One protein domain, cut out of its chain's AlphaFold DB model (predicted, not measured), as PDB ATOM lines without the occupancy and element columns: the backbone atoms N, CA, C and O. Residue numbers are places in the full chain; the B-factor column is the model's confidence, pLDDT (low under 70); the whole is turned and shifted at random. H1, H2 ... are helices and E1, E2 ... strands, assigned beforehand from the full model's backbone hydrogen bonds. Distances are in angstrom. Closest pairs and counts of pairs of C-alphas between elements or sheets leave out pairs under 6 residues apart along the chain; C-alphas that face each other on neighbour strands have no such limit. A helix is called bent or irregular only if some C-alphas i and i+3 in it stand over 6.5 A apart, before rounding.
ATOM      1  N   PHE A  11     292.705 323.540 396.340       96.69
ATOM      2  CA  PHE A  11     293.870 324.094 395.654       96.69
ATOM      3  C   PHE A  11     295.108 324.025 396.548       96.69
ATOM      4  O   PHE A  11     294.998 324.020 397.772       96.69
ATOM      5  N   HIS A  12     296.290 323.978 395.942       95.38
ATOM      6  CA  HIS A  12     297.551 324.015 396.678       95.38
ATOM      7  C   HIS A  12     298.012 325.461 396.888       95.38
ATOM      8  O   HIS A  12     297.987 326.261 395.952       95.38
ATOM      9  N   SER A  13     298.425 325.802 398.109       96.12
ATOM     10  CA  SER A  13     299.032 327.099 398.423       96.12
ATOM     11  C   SER A  13     299.982 326.988 399.612       96.12
ATOM     12  O   SER A  13     299.779 326.178 400.521       96.12
ATOM     13  N   ILE A  14     301.022 327.821 399.597       95.00
ATOM     14  CA  ILE A  14     302.118 327.765 400.561       95.00
ATOM     15  C   ILE A  14     301.654 328.291 401.923       95.00
ATOM     16  O   ILE A  14     301.079 329.378 402.042       95.00
ATOM     17  N   ILE A  15     301.959 327.524 402.965       94.94
ATOM     18  CA  ILE A  15     301.898 327.945 404.363       94.94
ATOM     19  C   ILE A  15     303.216 327.572 405.032       94.94
ATOM     20  O   ILE A  15     303.594 326.406 405.046       94.94
ATOM     21  N   ALA A  16     303.918 328.583 405.554       91.62
ATOM     22  CA  ALA A  16     305.293 328.442 406.027       91.62
ATOM     23  C   ALA A  16     306.195 327.780 404.962       91.62
ATOM     24  O   ALA A  16     306.456 328.396 403.931       91.62
ATOM     25  N   ASP A  17     306.640 326.549 405.201       90.12
ATOM     26  CA  ASP A  17     307.527 325.744 404.358       90.12
ATOM     27  C   ASP A  17     306.808 324.605 403.606       90.12
ATOM     28  O   ASP A  17     307.449 323.827 402.901       90.12
ATOM     29  N   SER A  18     305.476 324.513 403.712       88.44
ATOM     30  CA  SER A  18     304.681 323.420 403.143       88.44
ATOM     31  C   SER A  18     303.737 323.882 402.031       88.44
ATOM     32  O   SER A  18     303.105 324.938 402.113       88.44
ATOM     33  N   ASN A  19     303.591 323.052 400.993       92.50
ATOM     34  CA  ASN A  19     302.613 323.241 399.922       92.50
ATOM     35  C   ASN A  19     301.284 322.539 400.261       92.50
ATOM     36  O   ASN A  19     300.951 321.484 399.709       92.50
ATOM     37  N   ALA A  20     300.540 323.108 401.208       94.69
ATOM     38  CA  ALA A  20     299.339 322.493 401.762       94.69
ATOM     39  C   ALA A  20     298.160 322.472 400.775       94.69
ATOM     40  O   ALA A  20     298.002 323.373 399.946       94.69
ATOM     41  N   LEU A  21     297.309 321.447 400.894       95.75
ATOM     42  CA  LEU A  21     296.031 321.375 400.193       95.75
ATOM     43  C   LEU A  21     294.982 322.162 400.984       95.75
ATOM     44  O   LEU A  21     294.646 321.808 402.113       95.75
ATOM     45  N   TRP A  22     294.464 323.230 400.391       97.06
ATOM     46  CA  TRP A  22     293.408 324.068 400.946       97.06
ATOM     47  C   TRP A  22     292.062 323.693 400.346       97.06
ATOM     48  O   TRP A  22     291.954 323.443 399.147       97.06
ATOM     49  N   ARG A  23     291.016 323.725 401.166       97.50
ATOM     50  CA  ARG A  23     289.620 323.552 400.774       97.50
ATOM     51  C   ARG A  23     288.854 324.843 401.010       97.50
ATOM     52  O   ARG A  23     288.923 325.419 402.095       97.50
ATOM     53  N   VAL A  24     288.089 325.278 400.013       97.50
ATOM     54  CA  VAL A  24     287.174 326.417 400.154       97.50
ATOM     55  C   VAL A  24     286.001 326.007 401.043       97.50
ATOM     56  O   VAL A  24     285.329 325.023 400.749       97.50
ATOM     57  N   VAL A  25     285.740 326.743 402.124       97.81
ATOM     58  CA  VAL A  25     284.703 326.410 403.117       97.81
ATOM     59  C   VAL A  25     283.458 327.269 402.942       97.81
ATOM     60  O   VAL A  25     282.351 326.736 402.948       97.81
ATOM     61  N   ALA A  26     283.621 328.583 402.787       97.50
ATOM     62  CA  ALA A  26     282.506 329.520 402.693       97.50
ATOM     63  C   ALA A  26     282.915 330.826 401.986       97.50
ATOM     64  O   ALA A  26     284.093 331.194 402.019       97.50
ATOM     65  N   PRO A  27     281.970 331.544 401.354       97.06
ATOM     66  CA  PRO A  27     282.206 332.913 400.902       97.06
ATOM     67  C   PRO A  27     282.325 333.856 402.108       97.06
ATOM     68  O   PRO A  27     281.572 333.730 403.073       97.06
ATOM     69  N   ARG A  28     283.249 334.820 402.040       95.06
ATOM     70  CA  ARG A  28     283.463 335.837 403.087       95.06
ATOM     71  C   ARG A  28     283.085 337.253 402.646       95.06
ATOM     72  O   ARG A  28     282.847 338.119 403.484       95.06
ATOM     73  N   GLY A  29     283.013 337.487 401.343       92.62
ATOM     74  CA  GLY A  29     282.685 338.773 400.747       92.62
ATOM     75  C   GLY A  29     282.748 338.687 399.230       92.62
ATOM     76  O   GLY A  29     282.769 337.589 398.666       92.62
ATOM     77  N   ASP A  30     282.802 339.843 398.571       93.94
ATOM     78  CA  ASP A  30     282.999 339.868 397.125       93.94
ATOM     79  C   ASP A  30     284.375 339.283 396.779       93.94
ATOM     80  O   ASP A  30     285.391 339.660 397.367       93.94
ATOM     81  N   ASN A  31     284.377 338.289 395.891       95.44
ATOM     82  CA  ASN A  31     285.560 337.573 395.416       95.44
ATOM     83  C   ASN A  31     286.553 337.112 396.513       95.44
ATOM     84  O   ASN A  31     287.759 337.047 396.275       95.44
ATOM     85  N   THR A  32     286.080 336.793 397.723       97.75
ATOM     86  CA  THR A  32     286.922 336.368 398.857       97.75
ATOM     87  C   THR A  32     286.304 335.191 399.601       97.75
ATOM     88  O   THR A  32     285.090 335.129 399.816       97.75
ATOM     89  N   TRP A  33     287.149 334.242 400.006       98.25
ATOM     90  CA  TRP A  33     286.704 332.942 400.501       98.25
ATOM     91  C   TRP A  33     287.470 332.518 401.750       98.25
ATOM     92  O   TRP A  33     288.701 332.584 401.790       98.25
ATOM     93  N   ASP A  34     286.745 332.032 402.756       98.19
ATOM     94  CA  ASP A  34     287.346 331.339 403.889       98.19
ATOM     95  C   ASP A  34     287.755 329.935 403.446       98.19
ATOM     96  O   ASP A  34     286.930 329.137 402.989       98.19
ATOM     97  N   CYS A  35     289.042 329.634 403.590       98.06
ATOM     98  CA  CYS A  35     289.618 328.345 403.242       98.06
ATOM     99  C   CYS A  35     290.244 327.694 404.472       98.06
ATOM    100  O   CYS A  35     290.656 328.368 405.421       98.06
ATOM    101  N   MET A  36     290.331 326.371 404.439       97.69
ATOM    102  CA  MET A  36     290.907 325.569 405.509       97.69
ATOM    103  C   MET A  36     291.818 324.494 404.930       97.69
ATOM    104  O   MET A  36     291.485 323.910 403.902       97.69
ATOM    105  N   VAL A  37     292.953 324.235 405.572       96.19
ATOM    106  CA  VAL A  37     293.838 323.132 405.179       96.19
ATOM    107  C   VAL A  37     293.139 321.796 405.427       96.19
ATOM    108  O   VAL A  37     292.540 321.596 406.489       96.19
ATOM    109  N   ASP A  38     293.206 320.911 404.433       91.50
ATOM    110  CA  ASP A  38     292.607 319.581 404.481       91.50
ATOM    111  C   ASP A  38     293.236 318.706 405.578       91.50
ATOM    112  O   ASP A  38     294.388 318.901 405.969       91.50
ATOM    113  N   ALA A  39     292.474 317.733 406.077       86.00
ATOM    114  CA  ALA A  39     292.904 316.848 407.159       86.00
ATOM    115  C   ALA A  39     294.089 315.950 406.760       86.00
ATOM    116  O   ALA A  39     294.841 315.506 407.625       86.00
ATOM    117  N   ASP A  40     294.284 315.744 405.455       82.75
ATOM    118  CA  ASP A  40     295.359 314.926 404.891       82.75
ATOM    119  C   ASP A  40     296.759 315.558 405.049       82.75
ATOM    120  O   ASP A  40     297.764 314.893 404.808       82.75
ATOM    121  N   ASN A  41     296.850 316.829 405.470       82.50
ATOM    122  CA  ASN A  41     298.108 317.484 405.840       82.50
ATOM    123  C   ASN A  41     298.154 317.707 407.368       82.50
ATOM    124  O   ASN A  41     297.731 318.766 407.841       82.50
ATOM    125  N   PRO A  42     298.628 316.721 408.157       85.25
ATOM    126  CA  PRO A  42     298.446 316.692 409.611       85.25
ATOM    127  C   PRO A  42     299.099 317.871 410.342       85.25
ATOM    128  O   PRO A  42     298.564 318.324 411.353       85.25
ATOM    129  N   ASP A  43     300.195 318.416 409.813       89.31
ATOM    130  CA  ASP A  43     300.943 319.509 410.450       89.31
ATOM    131  C   ASP A  43     300.166 320.836 410.451       89.31
ATOM    132  O   ASP A  43     300.338 321.687 411.330       89.31
ATOM    133  N   TYR A  44     299.274 321.011 409.472       90.62
ATOM    134  CA  TYR A  44     298.528 322.249 409.257       90.62
ATOM    135  C   TYR A  44     297.009 322.042 409.194       90.62
ATOM    136  O   TYR A  44     296.280 323.015 408.986       90.62
ATOM    137  N   ALA A  45     296.517 320.819 409.399       93.81
ATOM    138  CA  ALA A  45     295.103 320.469 409.330       93.81
ATOM    139  C   ALA A  45     294.235 321.422 410.167       93.81
ATOM    140  O   ALA A  45     294.529 321.740 411.322       93.81
ATOM    141  N   GLY A  46     293.151 321.920 409.570       93.06
ATOM    142  CA  GLY A  46     292.226 322.828 410.249       93.06
ATOM    143  C   GLY A  46     292.690 324.289 410.348       93.06
ATOM    144  O   GLY A  46     291.912 325.140 410.794       93.06
ATOM    145  N   ARG A  47     293.909 324.633 409.904       96.25
ATOM    146  CA  ARG A  47     294.341 326.036 409.781       96.25
ATOM    147  C   ARG A  47     293.446 326.769 408.791       96.25
ATOM    148  O   ARG A  47     293.180 326.267 407.705       96.25
ATOM    149  N   LYS A  48     293.004 327.971 409.167       97.25
ATOM    150  CA  LYS A  48     292.107 328.816 408.368       97.25
ATOM    151  C   LYS A  48     292.853 330.025 407.817       97.25
ATOM    152  O   LYS A  48     293.650 330.629 408.531       97.25
ATOM    153  N   LYS A  49     292.560 330.398 406.574       97.69
ATOM    154  CA  LYS A  49     293.072 331.608 405.920       97.69
ATOM    155  C   LYS A  49     292.065 332.085 404.875       97.69
ATOM    156  O   LYS A  49     291.341 331.280 404.293       97.69
ATOM    157  N   VAL A  50     292.016 333.396 404.664       97.88
ATOM    158  CA  VAL A  50     291.208 334.011 403.607       97.88
ATOM    159  C   VAL A  50     292.034 334.085 402.333       97.88
ATOM    160  O   VAL A  50     293.185 334.519 402.384       97.88
ATOM    161  N   PHE A  51     291.434 333.697 401.215       98.06
ATOM    162  CA  PHE A  51     292.032 333.798 399.886       98.06
ATOM    163  C   PHE A  51     291.137 334.619 398.958       98.06
ATOM    164  O   PHE A  51     289.905 334.573 399.061       98.06
ATOM    165  N   GLY A  52     291.759 335.361 398.044       98.06
ATOM    166  CA  GLY A  52     291.048 336.001 396.938       98.06
ATOM    167  C   GLY A  52     290.629 334.965 395.894       98.06
ATOM    168  O   GLY A  52     291.325 333.976 395.677       98.06
ATOM    169  N   GLY A  53     289.502 335.172 395.216       97.44
ATOM    170  CA  GLY A  53     289.031 334.233 394.196       97.44
ATOM    171  C   GLY A  53     289.979 334.130 393.001       97.44
ATOM    172  O   GLY A  53     290.166 333.036 392.476       97.44
ATOM    173  N   GLU A  54     290.656 335.217 392.624       97.25
ATOM    174  CA  GLU A  54     291.705 335.182 391.593       97.25
ATOM    175  C   GLU A  54     292.897 334.310 392.010       97.25
ATOM    176  O   GLU A  54     293.379 333.513 391.208       97.25
ATOM    177  N   GLU A  55     293.324 334.400 393.275       97.19
ATOM    178  CA  GLU A  55     294.403 333.577 393.835       97.19
ATOM    179  C   GLU A  55     294.025 332.089 393.813       97.19
ATOM    180  O   GLU A  55     294.812 331.252 393.372       97.19
ATOM    181  N   ILE A  56     292.787 331.762 394.204       97.50
ATOM    182  CA  ILE A  56     292.254 330.393 394.149       97.50
ATOM    183  C   ILE A  56     292.228 329.887 392.706       97.50
ATOM    184  O   ILE A  56     292.698 328.786 392.430       97.50
ATOM    185  N   ILE A  57     291.692 330.671 391.769       96.69
ATOM    186  CA  ILE A  57     291.591 330.270 390.360       96.69
ATOM    187  C   ILE A  57     292.983 330.063 389.758       96.69
ATOM    188  O   ILE A  57     293.197 329.068 389.063       96.69
ATOM    189  N   ALA A  58     293.933 330.958 390.042       95.44
ATOM    190  CA  ALA A  58     295.316 330.820 389.603       95.44
ATOM    191  C   ALA A  58     295.949 329.534 390.157       95.44
ATOM    192  O   ALA A  58     296.524 328.763 389.390       95.44
ATOM    193  N   ALA A  59     295.768 329.250 391.450       96.25
ATOM    194  CA  ALA A  59     296.279 328.037 392.085       96.25
ATOM    195  C   ALA A  59     295.642 326.754 391.520       96.25
ATOM    196  O   ALA A  59     296.350 325.782 391.255       96.25
ATOM    197  N   VAL A  60     294.327 326.748 391.271       95.69
ATOM    198  CA  VAL A  60     293.630 325.615 390.633       95.69
ATOM    199  C   VAL A  60     294.149 325.383 389.215       95.69
ATOM    200  O   VAL A  60     294.424 324.246 388.840       95.69
ATOM    201  N   ASN A  61     294.291 326.442 388.416       93.56
ATOM    202  CA  ASN A  61     294.785 326.323 387.045       93.56
ATOM    203  C   ASN A  61     296.250 325.865 387.011       93.56
ATOM    204  O   ASN A  61     296.609 325.042 386.175       93.56
ATOM    205  N   HIS A  62     297.071 326.338 387.948       90.94
ATOM    206  CA  HIS A  62     298.444 325.876 388.116       90.94
ATOM    207  C   HIS A  62     298.493 324.389 388.497       90.94
ATOM    208  O   HIS A  62     299.256 323.638 387.899       90.94
ATOM    209  N   GLY A  63     297.640 323.937 389.424       89.94
ATOM    210  CA  GLY A  63     297.510 322.520 389.772       89.94
ATOM    211  C   GLY A  63     297.144 321.650 388.568       89.94
ATOM    212  O   GLY A  63     297.832 320.673 388.293       89.94
ATOM    213  N   LYS A  64     296.137 322.070 387.787       89.81
ATOM    214  CA  LYS A  64     295.757 321.392 386.536       89.81
ATOM    215  C   LYS A  64     296.918 321.312 385.551       89.81
ATOM    216  O   LYS A  64     297.175 320.243 385.028       89.81
ATOM    217  N   MET A  65     297.657 322.405 385.360       87.44
ATOM    218  CA  MET A  65     298.836 322.417 384.492       87.44
ATOM    219  C   MET A  65     299.879 321.377 384.930       87.44
ATOM    220  O   MET A  65     300.436 320.688 384.085       87.44
ATOM    221  N   TRP A  66     300.138 321.225 386.233       84.06
ATOM    222  CA  TRP A  66     301.070 320.204 386.727       84.06
ATOM    223  C   TRP A  66     300.546 318.783 386.581       84.06
ATOM    224  O   TRP A  66     301.330 317.884 386.282       84.06
ATOM    225  N   ASP A  67     299.250 318.565 386.789       87.31
ATOM    226  CA  ASP A  67     298.636 317.261 386.556       87.31
ATOM    227  C   ASP A  67     298.663 316.903 385.066       87.31
ATOM    228  O   ASP A  67     299.002 315.772 384.717       87.31
ATOM    229  N   ASP A  68     298.408 317.869 384.185       87.25
ATOM    230  CA  ASP A  68     298.527 317.715 382.737       87.25
ATOM    231  C   ASP A  68     299.978 317.391 382.348       87.25
ATOM    232  O   ASP A  68     300.203 316.428 381.623       87.25
ATOM    233  N   LEU A  69     300.971 318.101 382.899       81.38
ATOM    234  CA  LEU A  69     302.402 317.814 382.693       81.38
ATOM    235  C   LEU A  69     302.836 316.456 383.269       81.38
ATOM    236  O   LEU A  69     303.749 315.813 382.758       81.38
ATOM    237  N   ARG A  70     302.213 316.002 384.361       81.62
ATOM    238  CA  ARG A  70     302.487 314.680 384.943       81.62
ATOM    239  C   ARG A  70     301.923 313.570 384.062       81.62
ATOM    240  O   ARG A  70     302.527 312.502 383.949       81.62
ATOM    241  N   ASN A  71     300.753 313.804 383.478       90.81
ATOM    242  CA  ASN A  71     300.034 312.825 382.676       90.81
ATOM    243  C   ASN A  71     300.469 312.828 381.205       90.81
ATOM    244  O   ASN A  71     300.377 311.785 380.564       90.81
ATOM    245  N   SER A  72     301.005 313.935 380.686       92.75
ATOM    246  CA  SER A  72     301.353 314.105 379.271       92.75
ATOM    247  C   SER A  72     302.305 313.032 378.757       92.75
ATOM    248  O   SER A  72     302.041 312.453 377.704       92.75
ATOM    249  N   ASN A  73     303.352 312.687 379.514       92.00
ATOM    250  CA  ASN A  73     304.272 311.616 379.123       92.00
ATOM    251  C   ASN A  73     303.548 310.270 379.011       92.00
ATOM    252  O   ASN A  73     303.680 309.551 378.022       92.00
ATOM    253  N   ARG A  74     302.748 309.927 380.029       93.06
ATOM    254  CA  ARG A  74     301.995 308.669 380.061       93.06
ATOM    255  C   ARG A  74     301.028 308.597 378.883       93.06
ATOM    256  O   ARG A  74     301.011 307.592 378.177       93.06
ATOM    257  N   ASP A  75     300.249 309.649 378.675       95.06
ATOM    258  CA  ASP A  75     299.211 309.704 377.650       95.06
ATOM    259  C   ASP A  75     299.838 309.687 376.243       95.06
ATOM    260  O   ASP A  75     299.356 308.979 375.353       95.06
ATOM    261  N   PHE A  76     300.985 310.359 376.060       96.50
ATOM    262  CA  PHE A  76     301.784 310.281 374.838       96.50
ATOM    263  C   PHE A  76     302.173 308.834 374.524       96.50
ATOM    264  O   PHE A  76     301.796 308.327 373.463       96.50
ATOM    265  N   TRP A  77     302.847 308.140 375.447       96.38
ATOM    266  CA  TRP A  77     303.287 306.757 375.241       96.38
ATOM    267  C   TRP A  77     302.120 305.783 375.071       96.38
ATOM    268  O   TRP A  77     302.188 304.891 374.227       96.38
ATOM    269  N   GLN A  78     301.019 305.963 375.805       96.06
ATOM    270  CA  GLN A  78     299.813 305.149 375.637       96.06
ATOM    271  C   GLN A  78     299.210 305.297 374.237       96.06
ATOM    272  O   GLN A  78     298.788 304.288 373.664       96.06
TER     273      GLN A  78
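Overview. This is residues 11 to 78 of the 250 residues of an uncharacterized protein of Rhizobium sp. MHM7A (UniProt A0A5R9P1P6). What would one see first? A small four-stranded sheet, curled like part of a barrel, has one long helix, H1, running from it; the first part of H1 packs on the sheet, mostly at E1, while residues 65 to 78 stick out as an arm. What is it made of? The 68 printed residues hold four named strands and then one named helix, E1 E2 E3 E4 H1, of mixed class, and the antiparallel sheet has the order E1, E2, E3, E4. How large is it? It is loose, with a radius of gyration of the C-alphas of 14.1 A, and spans 44 by 29 by 18 A, only just elongated.

Arrangement. How do the strands pair? E1, residues 11 to 15, E2, residues 18 to 29, E3, residues 32 to 37, and E4, residues 48 to 52, form a meander, each strand the antiparallel neighbour of the one before, in a strongly twisted sheet. In the hairpin E1 and E2, N 11 and O 22 are 2.9 A apart; in E2 and E3, N 25 and O 34 are 2.8 A apart; in E3 and E4, N 33 and O 51 are 2.9 A apart, each within hydrogen-bond range. E2 bends by 79 degrees at residue 26, and its pairing is staggered: residues 18 to 22 pair with E1 and 22 to 29 with E3. Where is the helix? H1, residues 53 to 78, is on the sheet at a height of 11.7 A over the sheet, over E1 and across the strands, at 79 degrees to E1 on the local plane; 2 of its C-alphas fall on E4, which it is only just not over. The closest C-alphas of E1 and H1 are those of Phe 11 and Val 60, 5.3 A apart. Is its backbone even? In H1, 20 of 22 O i to N i+4 pairs are within hydrogen-bond range; it is only just irregular, with C-alphas 70 and 73 6.8 A apart, and has a kink of 38 degrees near residue 71.

Along the chain. Where does the sheet begin? E1 begins at C-alpha 11, (293.870, 324.094, 395.654), and measures 12.5 A; E2 measures 26.9 A, E3 16.2 A and E4 13.5 A. Where does the helix run? H1 goes from C-alpha 53 at (289.031, 334.233, 394.196) to C-alpha 78 at (299.813, 305.149, 375.637), 36.1 A.

Size, cuts and confidence. What is its extent? The two C-alphas farthest apart are those of Gly 29 and Trp 77, 45.8 A; without residues 65 to 78, which stand free, the body spans 30 by 23 by 16 A. Are there gaps or long links? The printed part has no cut and no long link; E3 to E4 is short, the others tight. Is confidence low anywhere? No printed residue is under 70, and the mean pLDDT of the printed part is 93.5.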